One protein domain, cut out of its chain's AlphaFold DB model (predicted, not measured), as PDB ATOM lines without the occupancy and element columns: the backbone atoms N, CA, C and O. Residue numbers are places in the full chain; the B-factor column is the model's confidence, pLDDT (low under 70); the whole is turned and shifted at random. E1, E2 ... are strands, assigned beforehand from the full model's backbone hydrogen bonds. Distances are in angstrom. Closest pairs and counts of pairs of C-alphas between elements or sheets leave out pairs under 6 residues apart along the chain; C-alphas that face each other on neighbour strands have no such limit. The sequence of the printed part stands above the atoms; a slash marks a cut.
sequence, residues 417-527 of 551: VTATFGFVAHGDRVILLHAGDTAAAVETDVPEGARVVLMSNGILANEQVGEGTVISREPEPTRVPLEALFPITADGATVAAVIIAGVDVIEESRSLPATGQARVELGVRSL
ATOM      1  N   VAL A 417     166.190 183.934 170.108       84.88
ATOM      2  CA  VAL A 417     166.064 183.629 171.530       84.88
ATOM      3  C   VAL A 417     164.735 182.948 171.725       84.88
ATOM      4  O   VAL A 417     163.687 183.490 171.385       84.88
ATOM      5  N   THR A 418     164.781 181.750 172.287       86.12
ATOM      6  CA  THR A 418     163.576 180.978 172.552       86.12
ATOM      7  C   THR A 418     163.558 180.522 173.995       86.12
ATOM      8  O   THR A 418     164.538 179.918 174.437       86.12
ATOM      9  N   ALA A 419     162.448 180.738 174.690       83.56
ATOM     10  CA  ALA A 419     162.183 180.067 175.955       83.56
ATOM     11  C   ALA A 419     161.452 178.748 175.697       83.56
ATOM     12  O   ALA A 419     160.688 178.626 174.741       83.56
ATOM     13  N   THR A 420     161.738 177.741 176.520       85.31
ATOM     14  CA  THR A 420     161.047 176.448 176.476       85.31
ATOM     15  C   THR A 420     160.238 176.300 177.753       85.31
ATOM     16  O   THR A 420     160.796 176.394 178.843       85.31
ATOM     17  N   PHE A 421     158.938 176.084 177.602       88.50
ATOM     18  CA  PHE A 421     157.979 175.904 178.686       88.50
ATOM     19  C   PHE A 421     157.280 174.555 178.540       88.50
ATOM     20  O   PHE A 421     157.289 173.965 177.460       88.50
ATOM     21  N   GLY A 422     156.666 174.062 179.611       89.12
ATOM     22  CA  GLY A 422     155.705 172.970 179.490       89.12
ATOM     23  C   GLY A 422     154.391 173.479 178.906       89.12
ATOM     24  O   GLY A 422     154.099 174.671 178.997       89.12
ATOM     25  N   PHE A 423     153.573 172.598 178.343       91.69
ATOM     26  CA  PHE A 423     152.173 172.925 178.081       91.69
ATOM     27  C   PHE A 423     151.238 171.784 178.456       91.69
ATOM     28  O   PHE A 423     151.616 170.611 178.430       91.69
ATOM     29  N   VAL A 424     149.995 172.153 178.764       91.19
ATOM     30  CA  VAL A 424     148.855 171.236 178.853       91.19
ATOM     31  C   VAL A 424     147.774 171.726 177.894       91.19
ATOM     32  O   VAL A 424     147.458 172.918 177.871       91.19
ATOM     33  N   ALA A 425     147.213 170.810 177.109       89.62
ATOM     34  CA  ALA A 425     146.122 171.069 176.180       89.62
ATOM     35  C   ALA A 425     144.805 170.486 176.718       89.62
ATOM     36  O   ALA A 425     144.743 169.320 177.106       89.62
ATOM     37  N   HIS A 426     143.742 171.293 176.718       83.62
ATOM     38  CA  HIS A 426     142.366 170.866 176.992       83.62
ATOM     39  C   HIS A 426     141.473 171.291 175.819       83.62
ATOM     40  O   HIS A 426     140.976 172.418 175.787       83.62
ATOM     41  N   GLY A 427     141.284 170.397 174.844       74.94
ATOM     42  CA  GLY A 427     140.666 170.760 173.563       74.94
ATOM     43  C   GLY A 427     141.537 171.779 172.823       74.94
ATOM     44  O   GLY A 427     142.749 171.596 172.747       74.94
ATOM     45  N   ASP A 428     140.939 172.879 172.368       69.88
ATOM     46  CA  ASP A 428     141.642 173.935 171.618       69.88
ATOM     47  C   ASP A 428     142.370 174.942 172.526       69.88
ATOM     48  O   ASP A 428     143.026 175.868 172.057       69.88
ATOM     49  N   ARG A 429     142.261 174.786 173.854       82.88
ATOM     50  CA  ARG A 429     142.920 175.663 174.826       82.88
ATOM     51  C   ARG A 429     144.241 175.063 175.273       82.88
ATOM     52  O   ARG A 429     144.264 174.061 175.989       82.88
ATOM     53  N   VAL A 430     145.330 175.730 174.913       89.94
ATOM     54  CA  VAL A 430     146.683 175.382 175.351       89.94
ATOM     55  C   VAL A 430     147.156 176.394 176.386       89.94
ATOM     56  O   VAL A 430     146.997 177.603 176.219       89.94
ATOM     57  N   ILE A 431     147.721 175.891 177.481       92.25
ATOM     58  CA  ILE A 431     148.238 176.707 178.580       92.25
ATOM     59  C   ILE A 431     149.727 176.422 178.746       92.25
ATOM     60  O   ILE A 431     150.123 175.259 178.836       92.25
ATOM     61  N   LEU A 432     150.531 177.483 178.806       90.88
ATOM     62  CA  LEU A 432     151.965 177.417 179.064       90.88
ATOM     63  C   LEU A 432     152.248 177.331 180.562       90.88
ATOM     64  O   LEU A 432     151.614 178.008 181.374       90.88
ATOM     65  N   LEU A 433     153.236 176.511 180.907       88.56
ATOM     66  CA  LEU A 433     153.574 176.139 182.270       88.56
ATOM     67  C   LEU A 433     155.060 176.350 182.540       88.56
ATOM     68  O   LEU A 433     155.922 175.933 181.759       88.56
ATOM     69  N   HIS A 434     155.353 176.925 183.699       85.50
ATOM     70  CA  HIS A 434     156.694 176.990 184.264       85.50
ATOM     71  C   HIS A 434     156.760 176.156 185.546       85.50
ATOM     72  O   HIS A 434     155.800 176.127 186.316       85.50
ATOM     73  N   ALA A 435     157.873 175.461 185.784       79.50
ATOM     74  CA  ALA A 435     158.058 174.698 187.017       79.50
ATOM     75  C   ALA A 435     158.256 175.656 188.205       79.50
ATOM     76  O   ALA A 435     159.128 176.519 188.146       79.50
ATOM     77  N   GLY A 436     157.477 175.508 189.279       74.31
ATOM     78  CA  GLY A 436     157.587 176.374 190.457       74.31
ATOM     79  C   GLY A 436     156.343 176.365 191.346       74.31
ATOM     80  O   GLY A 436     155.262 175.977 190.906       74.31
ATOM     81  N   ASP A 437     156.512 176.805 192.597       64.94
ATOM     82  CA  ASP A 437     155.456 176.818 193.622       64.94
ATOM     83  C   ASP A 437     154.745 178.179 193.760       64.94
ATOM     84  O   ASP A 437     153.630 178.244 194.278       64.94
ATOM     85  N   THR A 438     155.364 179.281 193.319       60.50
ATOM     86  CA  THR A 438     154.847 180.644 193.526       60.50
ATOM     87  C   THR A 438     154.861 181.482 192.250       60.50
ATOM     88  O   THR A 438     155.853 181.546 191.528       60.50
ATOM     89  N   ALA A 439     153.760 182.203 192.017       57.94
ATOM     90  CA  ALA A 439     153.616 183.165 190.921       57.94
ATOM     91  C   ALA A 439     154.666 184.296 190.963       57.94
ATOM     92  O   ALA A 439     155.080 184.794 189.924       57.94
ATOM     93  N   ALA A 440     155.141 184.652 192.162       47.41
ATOM     94  CA  ALA A 440     156.139 185.701 192.378       47.41
ATOM     95  C   ALA A 440     157.553 185.347 191.872       47.41
ATOM     96  O   ALA A 440     158.386 186.236 191.752       47.41
ATOM     97  N   ALA A 441     157.837 184.069 191.586       47.16
ATOM     98  CA  ALA A 441     159.151 183.609 191.129       47.16
ATOM     99  C   ALA A 441     159.301 183.578 189.593       47.16
ATOM    100  O   ALA A 441     160.362 183.212 189.087       47.16
ATOM    101  N   VAL A 442     158.255 183.933 188.839       54.53
ATOM    102  CA  VAL A 442     158.255 183.870 187.373       54.53
ATOM    103  C   VAL A 442     158.557 185.255 186.785       54.53
ATOM    104  O   VAL A 442     157.658 185.997 186.412       54.53
ATOM    105  N   GLU A 443     159.842 185.600 186.668       53.16
ATOM    106  CA  GLU A 443     160.332 186.802 185.953       53.16
ATOM    107  C   GLU A 443     160.395 186.623 184.418       53.16
ATOM    108  O   GLU A 443     161.116 187.337 183.719       53.16
ATOM    109  N   THR A 444     159.683 185.654 183.839       60.12
ATOM    110  CA  THR A 444     159.612 185.526 182.374       60.12
ATOM    111  C   THR A 444     158.427 186.304 181.831       60.12
ATOM    112  O   THR A 444     157.323 185.771 181.761       60.12
ATOM    113  N   ASP A 445     158.680 187.545 181.419       67.56
ATOM    114  CA  ASP A 445     157.753 188.333 180.608       67.56
ATOM    115  C   ASP A 445     157.633 187.668 179.226       67.56
ATOM    116  O   ASP A 445     158.565 187.695 178.414       67.56
ATOM    117  N   VAL A 446     156.531 186.949 179.004       81.38
ATOM    118  CA  VAL A 446     156.246 186.294 177.726       81.38
ATOM    119  C   VAL A 446     155.471 187.296 176.867       81.38
ATOM    120  O   VAL A 446     154.332 187.607 177.213       81.38
ATOM    121  N   PRO A 447     156.038 187.804 175.755       84.88
ATOM    122  CA  PRO A 447     155.391 188.861 174.989       84.88
ATOM    123  C   PRO A 447     154.059 188.390 174.407       84.88
ATOM    124  O   PRO A 447     153.982 187.318 173.801       84.88
ATOM    125  N   GLU A 448     153.018 189.210 174.543       87.50
ATOM    126  CA  GLU A 448     151.737 188.963 173.884       87.50
ATOM    127  C   GLU A 448     151.922 188.899 172.359       87.50
ATOM    128  O   GLU A 448     152.664 189.688 171.767       87.50
ATOM    129  N   GLY A 449     151.283 187.921 171.715       88.06
ATOM    130  CA  GLY A 449     151.412 187.684 170.279       88.06
ATOM    131  C   GLY A 449     152.725 187.021 169.846       88.06
ATOM    132  O   GLY A 449     152.912 186.796 168.649       88.06
ATOM    133  N   ALA A 450     153.629 186.673 170.773       89.25
ATOM    134  CA  ALA A 450     154.835 185.918 170.437       89.25
ATOM    135  C   ALA A 450     154.480 184.571 169.792       89.25
ATOM    136  O   ALA A 450     153.541 183.893 170.214       89.25
ATOM    137  N   ARG A 451     155.247 184.162 168.776       91.38
ATOM    138  CA  ARG A 451     155.046 182.872 168.111       91.38
ATOM    139  C   ARG A 451     155.437 181.731 169.048       91.38
ATOM    140  O   ARG A 451     156.508 181.750 169.659       91.38
ATOM    141  N   VAL A 452     154.578 180.721 169.112       91.69
ATOM    142  CA  VAL A 452     154.761 179.504 169.897       91.69
ATOM    143  C   VAL A 452     154.783 178.306 168.965       91.69
ATOM    144  O   VAL A 452     153.849 178.083 168.200       91.69
ATOM    145  N   VAL A 453     155.835 177.501 169.066       92.44
ATOM    146  CA  VAL A 453     155.908 176.188 168.427       92.44
ATOM    147  C   VAL A 453     155.652 175.130 169.493       92.44
ATOM    148  O   VAL A 453     156.424 175.002 170.445       92.44
ATOM    149  N   LEU A 454     154.565 174.376 169.346       91.31
ATOM    150  CA  LEU A 454     154.207 173.282 170.243       91.31
ATOM    151  C   LEU A 454     154.920 172.012 169.787       91.31
ATOM    152  O   LEU A 454     154.874 171.637 168.613       91.31
ATOM    153  N   MET A 455     155.584 171.343 170.720       91.38
ATOM    154  CA  MET A 455     156.392 170.157 170.476       91.38
ATOM    155  C   MET A 455     156.036 169.023 171.439       91.38
ATOM    156  O   MET A 455     155.627 169.247 172.579       91.38
ATOM    157  N   SER A 456     156.248 167.785 171.007       90.75
ATOM    158  CA  SER A 456     156.234 166.632 171.902       90.75
ATOM    159  C   SER A 456     157.364 166.730 172.942       90.75
ATOM    160  O   SER A 456     158.357 167.435 172.742       90.75
ATOM    161  N   ASN A 457     157.212 166.025 174.066       86.25
ATOM    162  CA  ASN A 457     158.165 166.043 175.180       86.25
ATOM    163  C   ASN A 457     158.928 164.710 175.280       86.25
ATOM    164  O   ASN A 457     158.738 163.937 176.220       86.25
ATOM    165  N   GLY A 458     159.749 164.414 174.270       85.19
ATOM    166  CA  GLY A 458     160.537 163.185 174.207       85.19
ATOM    167  C   GLY A 458     161.915 163.330 174.852       85.19
ATOM    168  O   GLY A 458     162.474 164.418 174.983       85.19
ATOM    169  N   ILE A 459     162.508 162.208 175.268       80.25
ATOM    170  CA  ILE A 459     163.835 162.216 175.913       80.25
ATOM    171  C   ILE A 459     164.989 162.375 174.905       80.25
ATOM    172  O   ILE A 459     166.044 162.934 175.232       80.25
ATOM    173  N   LEU A 460     164.809 161.877 173.675       79.19
ATOM    174  CA  LEU A 460     165.841 161.853 172.632       79.19
ATOM    175  C   LEU A 460     165.540 162.804 171.470       79.19
ATOM    176  O   LEU A 460     166.476 163.411 170.946       79.19
ATOM    177  N   ALA A 461     164.273 162.945 171.085       85.31
ATOM    178  CA  ALA A 461     163.826 163.828 170.015       85.31
ATOM    179  C   ALA A 461     162.495 164.488 170.393       85.31
ATOM    180  O   ALA A 461     161.784 163.986 171.254       85.31
ATOM    181  N   ASN A 462     162.152 165.582 169.716       86.25
ATOM    182  CA  ASN A 462     160.864 166.255 169.855       86.25
ATOM    183  C   ASN A 462     160.269 166.445 168.458       86.25
ATOM    184  O   ASN A 462     160.989 166.830 167.533       86.25
ATOM    185  N   GLU A 463     158.974 166.197 168.309       89.38
ATOM    186  CA  GLU A 463     158.226 166.436 167.074       89.38
ATOM    187  C   GLU A 463     157.372 167.688 167.220       89.38
ATOM    188  O   GLU A 463     156.810 167.934 168.282       89.38
ATOM    189  N   GLN A 464     157.276 168.488 166.163       91.19
ATOM    190  CA  GLN A 464     156.376 169.631 166.144       91.19
ATOM    191  C   GLN A 464     154.929 169.152 165.977       91.19
ATOM    192  O   GLN A 464     154.604 168.493 164.993       91.19
ATOM    193  N   VAL A 465     154.069 169.499 166.934       89.56
ATOM    194  CA  VAL A 465     152.665 169.055 166.989       89.56
ATOM    195  C   VAL A 465     151.668 170.169 166.678       89.56
ATOM    196  O   VAL A 465     150.529 169.877 166.328       89.56
ATOM    197  N   GLY A 466     152.087 171.434 166.761       89.38
ATOM    198  CA  GLY A 466     151.244 172.580 166.432       89.38
ATOM    199  C   GLY A 466     151.993 173.906 166.504       89.38
ATOM    200  O   GLY A 466     153.160 173.961 166.902       89.38
ATOM    201  N   GLU A 467     151.312 174.979 166.122       91.62
ATOM    202  CA  GLU A 467     151.794 176.355 166.256       91.62
ATOM    203  C   GLU A 467     150.675 177.271 166.751       91.62
ATOM    204  O   GLU A 467     149.490 177.002 166.547       91.62
ATOM    205  N   GLY A 468     151.059 178.363 167.401       91.25
ATOM    206  CA  GLY A 468     150.119 179.341 167.923       91.25
ATOM    207  C   GLY A 468     150.779 180.650 168.325       91.25
ATOM    208  O   GLY A 468     151.975 180.857 168.104       91.25
ATOM    209  N   THR A 469     149.998 181.531 168.936       92.31
ATOM    210  CA  THR A 469     150.465 182.817 169.468       92.31
ATOM    211  C   THR A 469     150.152 182.947 170.951       92.31
ATOM    212  O   THR A 469     149.147 182.440 171.445       92.31
ATOM    213  N   VAL A 470     151.045 183.601 171.691       91.75
ATOM    214  CA  VAL A 470     150.885 183.811 173.135       91.75
ATOM    215  C   VAL A 470     149.708 184.743 173.414       91.75
ATOM    216  O   VAL A 470     149.655 185.856 172.890       91.75
ATOM    217  N   ILE A 471     148.828 184.316 174.318       90.44
ATOM    218  CA  ILE A 471     147.796 185.140 174.948       90.44
ATOM    219  C   ILE A 471     148.236 185.418 176.386       90.44
ATOM    220  O   ILE A 471     148.433 184.483 177.171       90.44
ATOM    221  N   SER A 472     148.371 186.696 176.740       85.94
ATOM    222  CA  SER A 472     148.759 187.091 178.095       85.94
ATOM    223  C   SER A 472     147.724 186.633 179.127       85.94
ATOM    224  O   SER A 472     146.513 186.670 178.888       85.94
ATOM    225  N   ARG A 473     148.201 186.168 180.282       83.31
ATOM    226  CA  ARG A 473     147.365 185.708 181.392       83.31
ATOM    227  C   ARG A 473     148.071 185.992 182.712       83.31
ATOM    228  O   ARG A 473     149.293 185.935 182.778       83.31
ATOM    229  N   GLU A 474     147.303 186.269 183.762       82.38
ATOM    230  CA  GLU A 474     147.877 186.432 185.098       82.38
ATOM    231  C   GLU A 474     148.496 185.115 185.599       82.38
ATOM    232  O   GLU A 474     147.866 184.058 185.446       82.38
ATOM    233  N   PRO A 475     149.704 185.158 186.197       84.75
ATOM    234  CA  PRO A 475     150.349 183.963 186.709       84.75
ATOM    235  C   PRO A 475     149.544 183.282 187.819       84.75
ATOM    236  O   PRO A 475     149.298 183.865 188.874       84.75
ATOM    237  N   GLU A 476     149.169 182.021 187.606       87.56
ATOM    238  CA  GLU A 476     148.309 181.259 188.519       87.56
ATOM    239  C   GLU A 476     149.003 179.950 188.943       87.56
ATOM    240  O   GLU A 476     149.328 179.125 188.081       87.56
ATOM    241  N   PRO A 477     149.259 179.723 190.248       87.38
ATOM    242  CA  PRO A 477     149.801 178.456 190.732       87.38
ATOM    243  C   PRO A 477     148.836 177.295 190.479       87.38
ATOM    244  O   PRO A 477     147.635 177.392 190.716       87.38
ATOM    245  N   THR A 478     149.366 176.162 190.038       90.25
ATOM    246  CA  THR A 478     148.597 174.964 189.707       90.25
ATOM    247  C   THR A 478     149.405 173.689 189.968       90.25
ATOM    248  O   THR A 478     150.598 173.719 190.275       90.25
ATOM    249  N   ARG A 479     148.754 172.531 189.850       90.56
ATOM    250  CA  ARG A 479     149.415 171.221 189.854       90.56
ATOM    251  C   ARG A 479     149.133 170.520 188.541       90.56
ATOM    252  O   ARG A 479     147.978 170.372 188.153       90.56
ATOM    253  N   VAL A 480     150.190 170.052 187.892       89.31
ATOM    254  CA  VAL A 480     150.116 169.415 186.574       89.31
ATOM    255  C   VAL A 480     150.758 168.030 186.603       89.31
ATOM    256  O   VAL A 480     151.587 167.762 187.481       89.31
ATOM    257  N   PRO A 481     150.385 167.130 185.678       89.38
ATOM    258  CA  PRO A 481     151.078 165.860 185.499       89.38
ATOM    259  C   PRO A 481     152.585 166.063 185.287       89.38
ATOM    260  O   PRO A 481     152.996 167.019 184.628       89.38
ATOM    261  N   LEU A 482     153.409 165.155 185.816       86.62
ATOM    262  CA  LEU A 482     154.877 165.210 185.702       86.62
ATOM    263  C   LEU A 482     155.357 165.399 184.248       86.62
ATOM    264  O   LEU A 482     156.266 166.187 183.977       86.62
ATOM    265  N   GLU A 483     154.703 164.714 183.314       87.06
ATOM    266  CA  GLU A 483     155.006 164.708 181.877       87.06
ATOM    267  C   GLU A 483     154.759 166.040 181.149       87.06
ATOM    268  O   GLU A 483     155.283 166.256 180.053       87.06
ATOM    269  N   ALA A 484     154.028 166.970 181.772       85.56
ATOM    270  CA  ALA A 484     153.868 168.329 181.258       85.56
ATOM    271  C   ALA A 484     155.153 169.160 181.361       85.56
ATOM    272  O   ALA A 484     155.327 170.108 180.602       85.56
ATOM    273  N   LEU A 485     156.053 168.818 182.290       82.31
ATOM    274  CA  LEU A 485     157.292 169.566 182.540       82.31
ATOM    275  C   LEU A 485     158.548 168.743 182.247       82.31
ATOM    276  O   LEU A 485     159.578 169.299 181.876       82.31
ATOM    277  N   PHE A 486     158.476 167.419 182.384       84.56
ATOM    278  CA  PHE A 486     159.615 166.519 182.222       84.56
ATOM    279  C   PHE A 486     159.324 165.459 181.156       84.56
ATOM    280  O   PHE A 486     158.186 165.018 181.047       84.56
ATOM    281  N   PRO A 487     160.325 164.979 180.395       84.88
ATOM    282  CA  PRO A 487     160.139 163.956 179.357       84.88
ATOM    283  C   PRO A 487     159.946 162.541 179.946       84.88
ATOM    284  O   PRO A 487     160.430 161.546 179.400       84.88
ATOM    285  N   ILE A 488     159.307 162.446 181.114       87.12
ATOM    286  CA  ILE A 488     159.134 161.229 181.903       87.12
ATOM    287  C   ILE A 488     157.692 161.169 182.402       87.12
ATOM    288  O   ILE A 488     157.192 162.152 182.946       87.12
ATOM    289  N   THR A 489     157.054 160.006 182.277       88.88
ATOM    290  CA  THR A 489     155.730 159.747 182.862       88.88
ATOM    291  C   THR A 489     155.850 158.921 184.143       88.88
ATOM    292  O   THR A 489     156.723 158.054 184.284       88.88
ATOM    293  N   ALA A 490     154.972 159.190 185.105       87.69
ATOM    294  CA  ALA A 490     154.805 158.383 186.307       87.69
ATOM    295  C   ALA A 490     153.344 158.466 186.759       87.69
ATOM    296  O   ALA A 490     152.828 159.562 186.975       87.69
ATOM    297  N   ASP A 491     152.687 157.314 186.891       84.81
ATOM    298  CA  ASP A 491     151.248 157.241 187.151       84.81
ATOM    299  C   ASP A 491     150.853 158.038 188.403       84.81
ATOM    300  O   ASP A 491     151.353 157.799 189.504       84.81
ATOM    301  N   GLY A 492     149.955 159.012 188.227       82.44
ATOM    302  CA  GLY A 492     149.435 159.860 189.306       82.44
ATOM    303  C   GLY A 492     150.424 160.880 189.886       82.44
ATOM    304  O   GLY A 492     150.061 161.617 190.807       82.44
ATOM    305  N   ALA A 493     151.656 160.964 189.375       88.12
ATOM    306  CA  ALA A 493     152.638 161.933 189.844       88.12
ATOM    307  C   ALA A 493     152.304 163.342 189.329       88.12
ATOM    308  O   ALA A 493     152.238 163.582 188.123       88.12
ATOM    309  N   THR A 494     152.137 164.292 190.253       89.75
ATOM    310  CA  THR A 494     151.921 165.709 189.926       89.75
ATOM    311  C   THR A 494     153.043 166.573 190.476       89.75
ATOM    312  O   THR A 494     153.551 166.320 191.572       89.75
ATOM    313  N   VAL A 495     153.395 167.619 189.735       87.81
ATOM    314  CA  VAL A 495     154.390 168.624 190.125       87.81
ATOM    315  C   VAL A 495     153.719 169.992 190.176       87.81
ATOM    316  O   VAL A 495     152.760 170.253 189.445       87.81
ATOM    317  N   ALA A 496     154.180 170.839 191.091       87.44
ATOM    318  CA  ALA A 496     153.739 172.220 191.163       87.44
ATOM    319  C   ALA A 496     154.252 173.011 189.955       87.44
ATOM    320  O   ALA A 496     155.408 172.881 189.540       87.44
ATOM    321  N   ALA A 497     153.361 173.801 189.376       87.19
ATOM    322  CA  ALA A 497     153.653 174.647 188.239       87.19
ATOM    323  C   ALA A 497     152.939 175.983 188.386       87.19
ATOM    324  O   ALA A 497     151.971 176.114 189.130       87.19
ATOM    325  N   VAL A 498     153.374 176.960 187.607       87.12
ATOM    326  CA  VAL A 498     152.686 178.235 187.448       87.12
ATOM    327  C   VAL A 498     152.236 178.340 185.998       87.12
ATOM    328  O   VAL A 498     153.027 178.115 185.079       87.12
ATOM    329  N   ILE A 499     150.958 178.649 185.792       88.94
ATOM    330  CA  ILE A 499     150.422 179.033 184.487       88.94
ATOM    331  C   ILE A 499     150.992 180.400 184.150       88.94
ATOM    332  O   ILE A 499     150.829 181.313 184.946       88.94
ATOM    333  N   ILE A 500     151.634 180.546 182.994       88.31
ATOM    334  CA  ILE A 500     152.296 181.808 182.616       88.31
ATOM    335  C   ILE A 500     151.616 182.522 181.448       88.31
ATOM    336  O   ILE A 500     151.713 183.735 181.333       88.31
ATOM    337  N   ALA A 501     150.943 181.775 180.570       89.62
ATOM    338  CA  ALA A 501     150.245 182.321 179.412       89.62
ATOM    339  C   ALA A 501     149.281 181.289 178.812       89.62
ATOM    340  O   ALA A 501     149.423 180.082 179.029       89.62
ATOM    341  N   GLY A 502     148.311 181.761 178.032       90.81
ATOM    342  CA  GLY A 502     147.563 180.934 177.086       90.81
ATOM    343  C   GLY A 502     148.237 180.908 175.714       90.81
ATOM    344  O   GLY A 502     149.111 181.724 175.425       90.81
ATOM    345  N   VAL A 503     147.818 179.984 174.855       90.94
ATOM    346  CA  VAL A 503     148.203 179.963 173.440       90.94
ATOM    347  C   VAL A 503     146.945 179.878 172.588       90.94
ATOM    348  O   VAL A 503     146.121 178.988 172.808       90.94
ATOM    349  N   ASP A 504     146.819 180.792 171.627       89.88
ATOM    350  CA  ASP A 504     145.842 180.701 170.546       89.88
ATOM    351  C   ASP A 504     146.406 179.780 169.464       89.88
ATOM    352  O   ASP A 504     147.431 180.093 168.853       89.88
ATOM    353  N   VAL A 505     145.812 178.604 169.284       87.56
ATOM    354  CA  VAL A 505     146.327 177.588 168.359       87.56
ATOM    355  C   VAL A 505     145.801 177.864 166.958       87.56
ATOM    356  O   VAL A 505     144.603 178.046 166.758       87.56
ATOM    357  N   ILE A 506     146.685 177.841 165.961       84.06
ATOM    358  CA  ILE A 506     146.287 178.004 164.562       84.06
ATOM    359  C   ILE A 506     145.601 176.704 164.096       84.06
ATOM    360  O   ILE A 506     146.178 175.617 164.208       84.06
ATOM    361  N   GLU A 507     144.374 176.837 163.578       62.34
ATOM    362  CA  GLU A 507     143.351 175.802 163.296       62.34
ATOM    363  C   GLU A 507     143.801 174.606 162.411       62.34
ATOM    364  O   GLU A 507     143.088 173.614 162.304       62.34
ATOM    365  N   GLU A 508     144.998 174.640 161.811       58.94
ATOM    366  CA  GLU A 508     145.590 173.521 161.043       58.94
ATOM    367  C   GLU A 508     146.370 172.498 161.901       58.94
ATOM    368  O   GLU A 508     146.924 171.523 161.380       58.94
ATOM    369  N   SER A 509     146.435 172.692 163.218       55.88
ATOM    370  CA  SER A 509     147.183 171.803 164.111       55.88
ATOM    371  C   SER A 509     146.466 170.451 164.259       55.88
ATOM    372  O   SER A 509     145.298 170.388 164.635       55.88
ATOM    373  N   ARG A 510     147.167 169.343 163.969       58.31
ATOM    374  CA  ARG A 510     146.710 167.964 164.258       58.31
ATOM    375  C   ARG A 510     146.230 167.852 165.715       58.31
ATOM    376  O   ARG A 510     146.620 168.663 166.546       58.31
ATOM    377  N   SER A 511     145.452 166.812 166.041       72.38
ATOM    378  CA  SER A 511     145.023 166.517 167.421       72.38
ATOM    379  C   SER A 511     146.189 166.673 168.406       72.38
ATOM    380  O   SER A 511     147.113 165.854 168.410       72.38
ATOM    381  N   LEU A 512     146.166 167.750 169.192       81.00
ATOM    382  CA  LEU A 512     147.268 168.097 170.078       81.00
ATOM    383  C   LEU A 512     147.418 167.029 171.168       81.00
ATOM    384  O   LEU A 512     146.412 166.544 171.696       81.00
ATOM    385  N   PRO A 513     148.654 166.656 171.545       86.31
ATOM    386  CA  PRO A 513     148.855 165.814 172.712       86.31
ATOM    387  C   PRO A 513     148.402 166.563 173.971       86.31
ATOM    388  O   PRO A 513     148.503 167.787 174.049       86.31
ATOM    389  N   ALA A 514     147.945 165.821 174.983       87.88
ATOM    390  CA  ALA A 514     147.484 166.402 176.246       87.88
ATOM    391  C   ALA A 514     148.568 167.239 176.947       87.88
ATOM    392  O   ALA A 514     148.258 168.198 177.649       87.88
ATOM    393  N   THR A 515     149.837 166.886 176.740       90.00
ATOM    394  CA  THR A 515     150.998 167.563 177.315       90.00
ATOM    395  C   THR A 515     152.154 167.609 176.327       90.00
ATOM    396  O   THR A 515     152.321 166.693 175.517       90.00
ATOM    397  N   GLY A 516     153.019 168.607 176.456       89.56
ATOM    398  CA  GLY A 516     154.252 168.680 175.679       89.56
ATOM    399  C   GLY A 516     155.153 169.829 176.113       89.56
ATOM    400  O   GLY A 516     155.014 170.356 177.215       89.56
ATOM    401  N   GLN A 517     156.075 170.221 175.237       90.44
ATOM    402  CA  GLN A 517     156.903 171.412 175.414       90.44
ATOM    403  C   GLN A 517     156.518 172.483 174.399       90.44
ATOM    404  O   GLN A 517     156.274 172.196 173.234       90.44
ATOM    405  N   ALA A 518     156.488 173.734 174.827       89.69
ATOM    406  CA  ALA A 518     156.223 174.886 173.988       89.69
ATOM    407  C   ALA A 518     157.491 175.726 173.871       89.69
ATOM    408  O   ALA A 518     158.093 176.115 174.873       89.69
ATOM    409  N   ARG A 519     157.892 176.021 172.637       90.31
ATOM    410  CA  ARG A 519     159.023 176.890 172.340       90.31
ATOM    411  C   ARG A 519     158.500 178.255 171.916       90.31
ATOM    412  O   ARG A 519     157.919 178.380 170.843       90.31
ATOM    413  N   VAL A 520     158.708 179.258 172.760       89.94
ATOM    414  CA  VAL A 520     158.232 180.628 172.534       89.94
ATOM    415  C   VAL A 520     159.376 181.485 172.015       89.94
ATOM    416  O   VAL A 520     160.451 181.507 172.618       89.94
ATOM    417  N   GLU A 521     159.157 182.185 170.906       89.25
ATOM    418  CA  GLU A 521     160.119 183.132 170.345       89.25
ATOM    419  C   GLU A 521     160.093 184.455 171.125       89.25
ATOM    420  O   GLU A 521     159.101 185.175 171.128       89.25
ATOM    421  N   LEU A 522     161.207 184.796 171.778       85.94
ATOM    422  CA  LEU A 522     161.373 186.017 172.582       85.94
ATOM    423  C   LEU A 522     162.111 187.135 171.819       85.94
ATOM    424  O   LEU A 522     162.559 188.115 172.413       85.94
ATOM    425  N   GLY A 523     162.297 186.970 170.507       86.06
ATOM    426  CA  GLY A 523     163.040 187.887 169.642       86.06
ATOM    427  C   GLY A 523     164.420 187.365 169.238       86.06
ATOM    428  O   GLY A 523     164.680 186.162 169.220       86.06
ATOM    429  N   VAL A 524     165.319 188.277 168.868       88.19
ATOM    430  CA  VAL A 524     166.640 187.954 168.304       88.19
ATOM    431  C   VAL A 524     167.733 188.634 169.122       88.19
ATOM    432  O   VAL A 524     167.639 189.819 169.432       88.19
ATOM    433  N   ARG A 525     168.795 187.893 169.443       91.12
ATOM    434  CA  ARG A 525     170.027 188.422 170.049       91.12
ATOM    435  C   ARG A 525     171.217 188.108 169.154       91.12
ATOM    436  O   ARG A 525     171.151 187.216 168.310       91.12
ATOM    437  N   SER A 526     172.328 188.818 169.334       94.31
ATOM    438  CA  SER A 526     173.573 188.412 168.674       94.31
ATOM    439  C   SER A 526     174.070 187.077 169.239       94.31
ATOM    440  O   SER A 526     173.742 186.691 170.370       94.31
ATOM    441  N   LEU A 527     174.886 186.355 168.471       91.50
ATOM    442  CA  LEU A 527     175.504 185.113 168.933       91.50
ATOM    443  C   LEU A 527     176.308 185.327 170.227       91.50
ATOM    444  O   LEU A 527     176.214 184.496 171.128       91.50
TER     445      LEU A 527
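This is residues 417 to 527 of the 551 residues of an uncharacterized protein of Microbacterium sp. MEJ108Y (UniProt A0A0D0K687). The domain is a small closed barrel of six strands, E1 to E6, each strand antiparallel to both of its neighbours. Round the ring run E1, E2, E5, E4, E3, E6 and back to E1; several strands bend strongly as they go round, E4 most of all, and two long loops, residues 436 to 450 and 482 to 493, join strands of the ring. The printed part has 111 residues, with no named helix and six named strands in the order E1 E2 E3 E4 E5 E6 along the chain; the class is all strand. It is compact, with a radius of gyration of the C-alphas of 13.2 A, and rounded, with spans of 40 by 34 by 30 A.

E1 covers residues 417 to 426, from C-alpha 417 at (166.064, 183.629, 171.530) to C-alpha 426 at (142.366, 170.866, 176.992), 27.5 A, and bends by 54 degrees at residue 422. E2 covers residues 429 to 435 and measures 19.5 A. E3, residues 451 to 455, measures 13.0 A. E4, residues 464 to 481, is the longest strand by residues, with 18; it bends by 142 degrees at residue 477, and its first and last C-alphas are 20.4 A apart. E5, residues 494 to 505, measures 25.2 A and bends by 81 degrees at residue 497. E6, residues 515 to 526, measures 31.9 A, bends by 62 degrees at residue 523 and ends with C-alpha 526 at (173.573, 188.412, 168.674).

E1 has E2 on one side and E6 on the other side. E1 and E2 form a hairpin, with an angle of 123 degrees between their directions; N 433 and O 422 are within hydrogen-bond range at 2.8 A, and the C-alphas of Ala 425 and Val 430, which face each other, are 4.4 A apart. On the other side of E2, E5 runs antiparallel to it at 140 degrees, with N 432 and O 501 at 2.8 A. E5 and E4 form a hairpin at 137 degrees, with N 478 and O 497 at 2.8 A and N 471 and O 502 at 2.8 A; the C-alphas of Val 505 and Gly 468 face each other at 4.2 A. E3 and E4 form a hairpin too, with N 452 and O 468 at 2.8 A. E3 and E6 are antiparallel at 138 degrees, with N 455 and O 517 at 2.7 A. E6 and E1 close the ring, antiparallel at 158 degrees, with N 417 and O 523 at 2.8 A and N 518 and O 421 at 2.8 A. E3, E4 and E5 form a meander, each strand the antiparallel neighbour of the one before. E2 E3 E4 E5 and E3 E4 E5 E6 are Greek keys, four strands in a row in which three make a meander and the first is the antiparallel neighbour of the fourth. E1 and E4 are apart, but only just, their closest C-alphas being 8.0 A from each other.

The two C-alphas farthest apart are those of Gly 492 and Ser 526, 42.7 A; those of the first and last printed residues, Val 417 and Leu 527, are 9.9 A apart. The printed part has no cut. The link from E1 to E2 is tight, those from E3 to E4 and from E5 to E6 are short, and those from E2 to E3 and from E4 to E5 are long, with 15 and 12 residues. The mean pLDDT of the printed part is 83.7, and 14 residues are under 70: residue 428, residues 437 to 445 and residues 507 to 510.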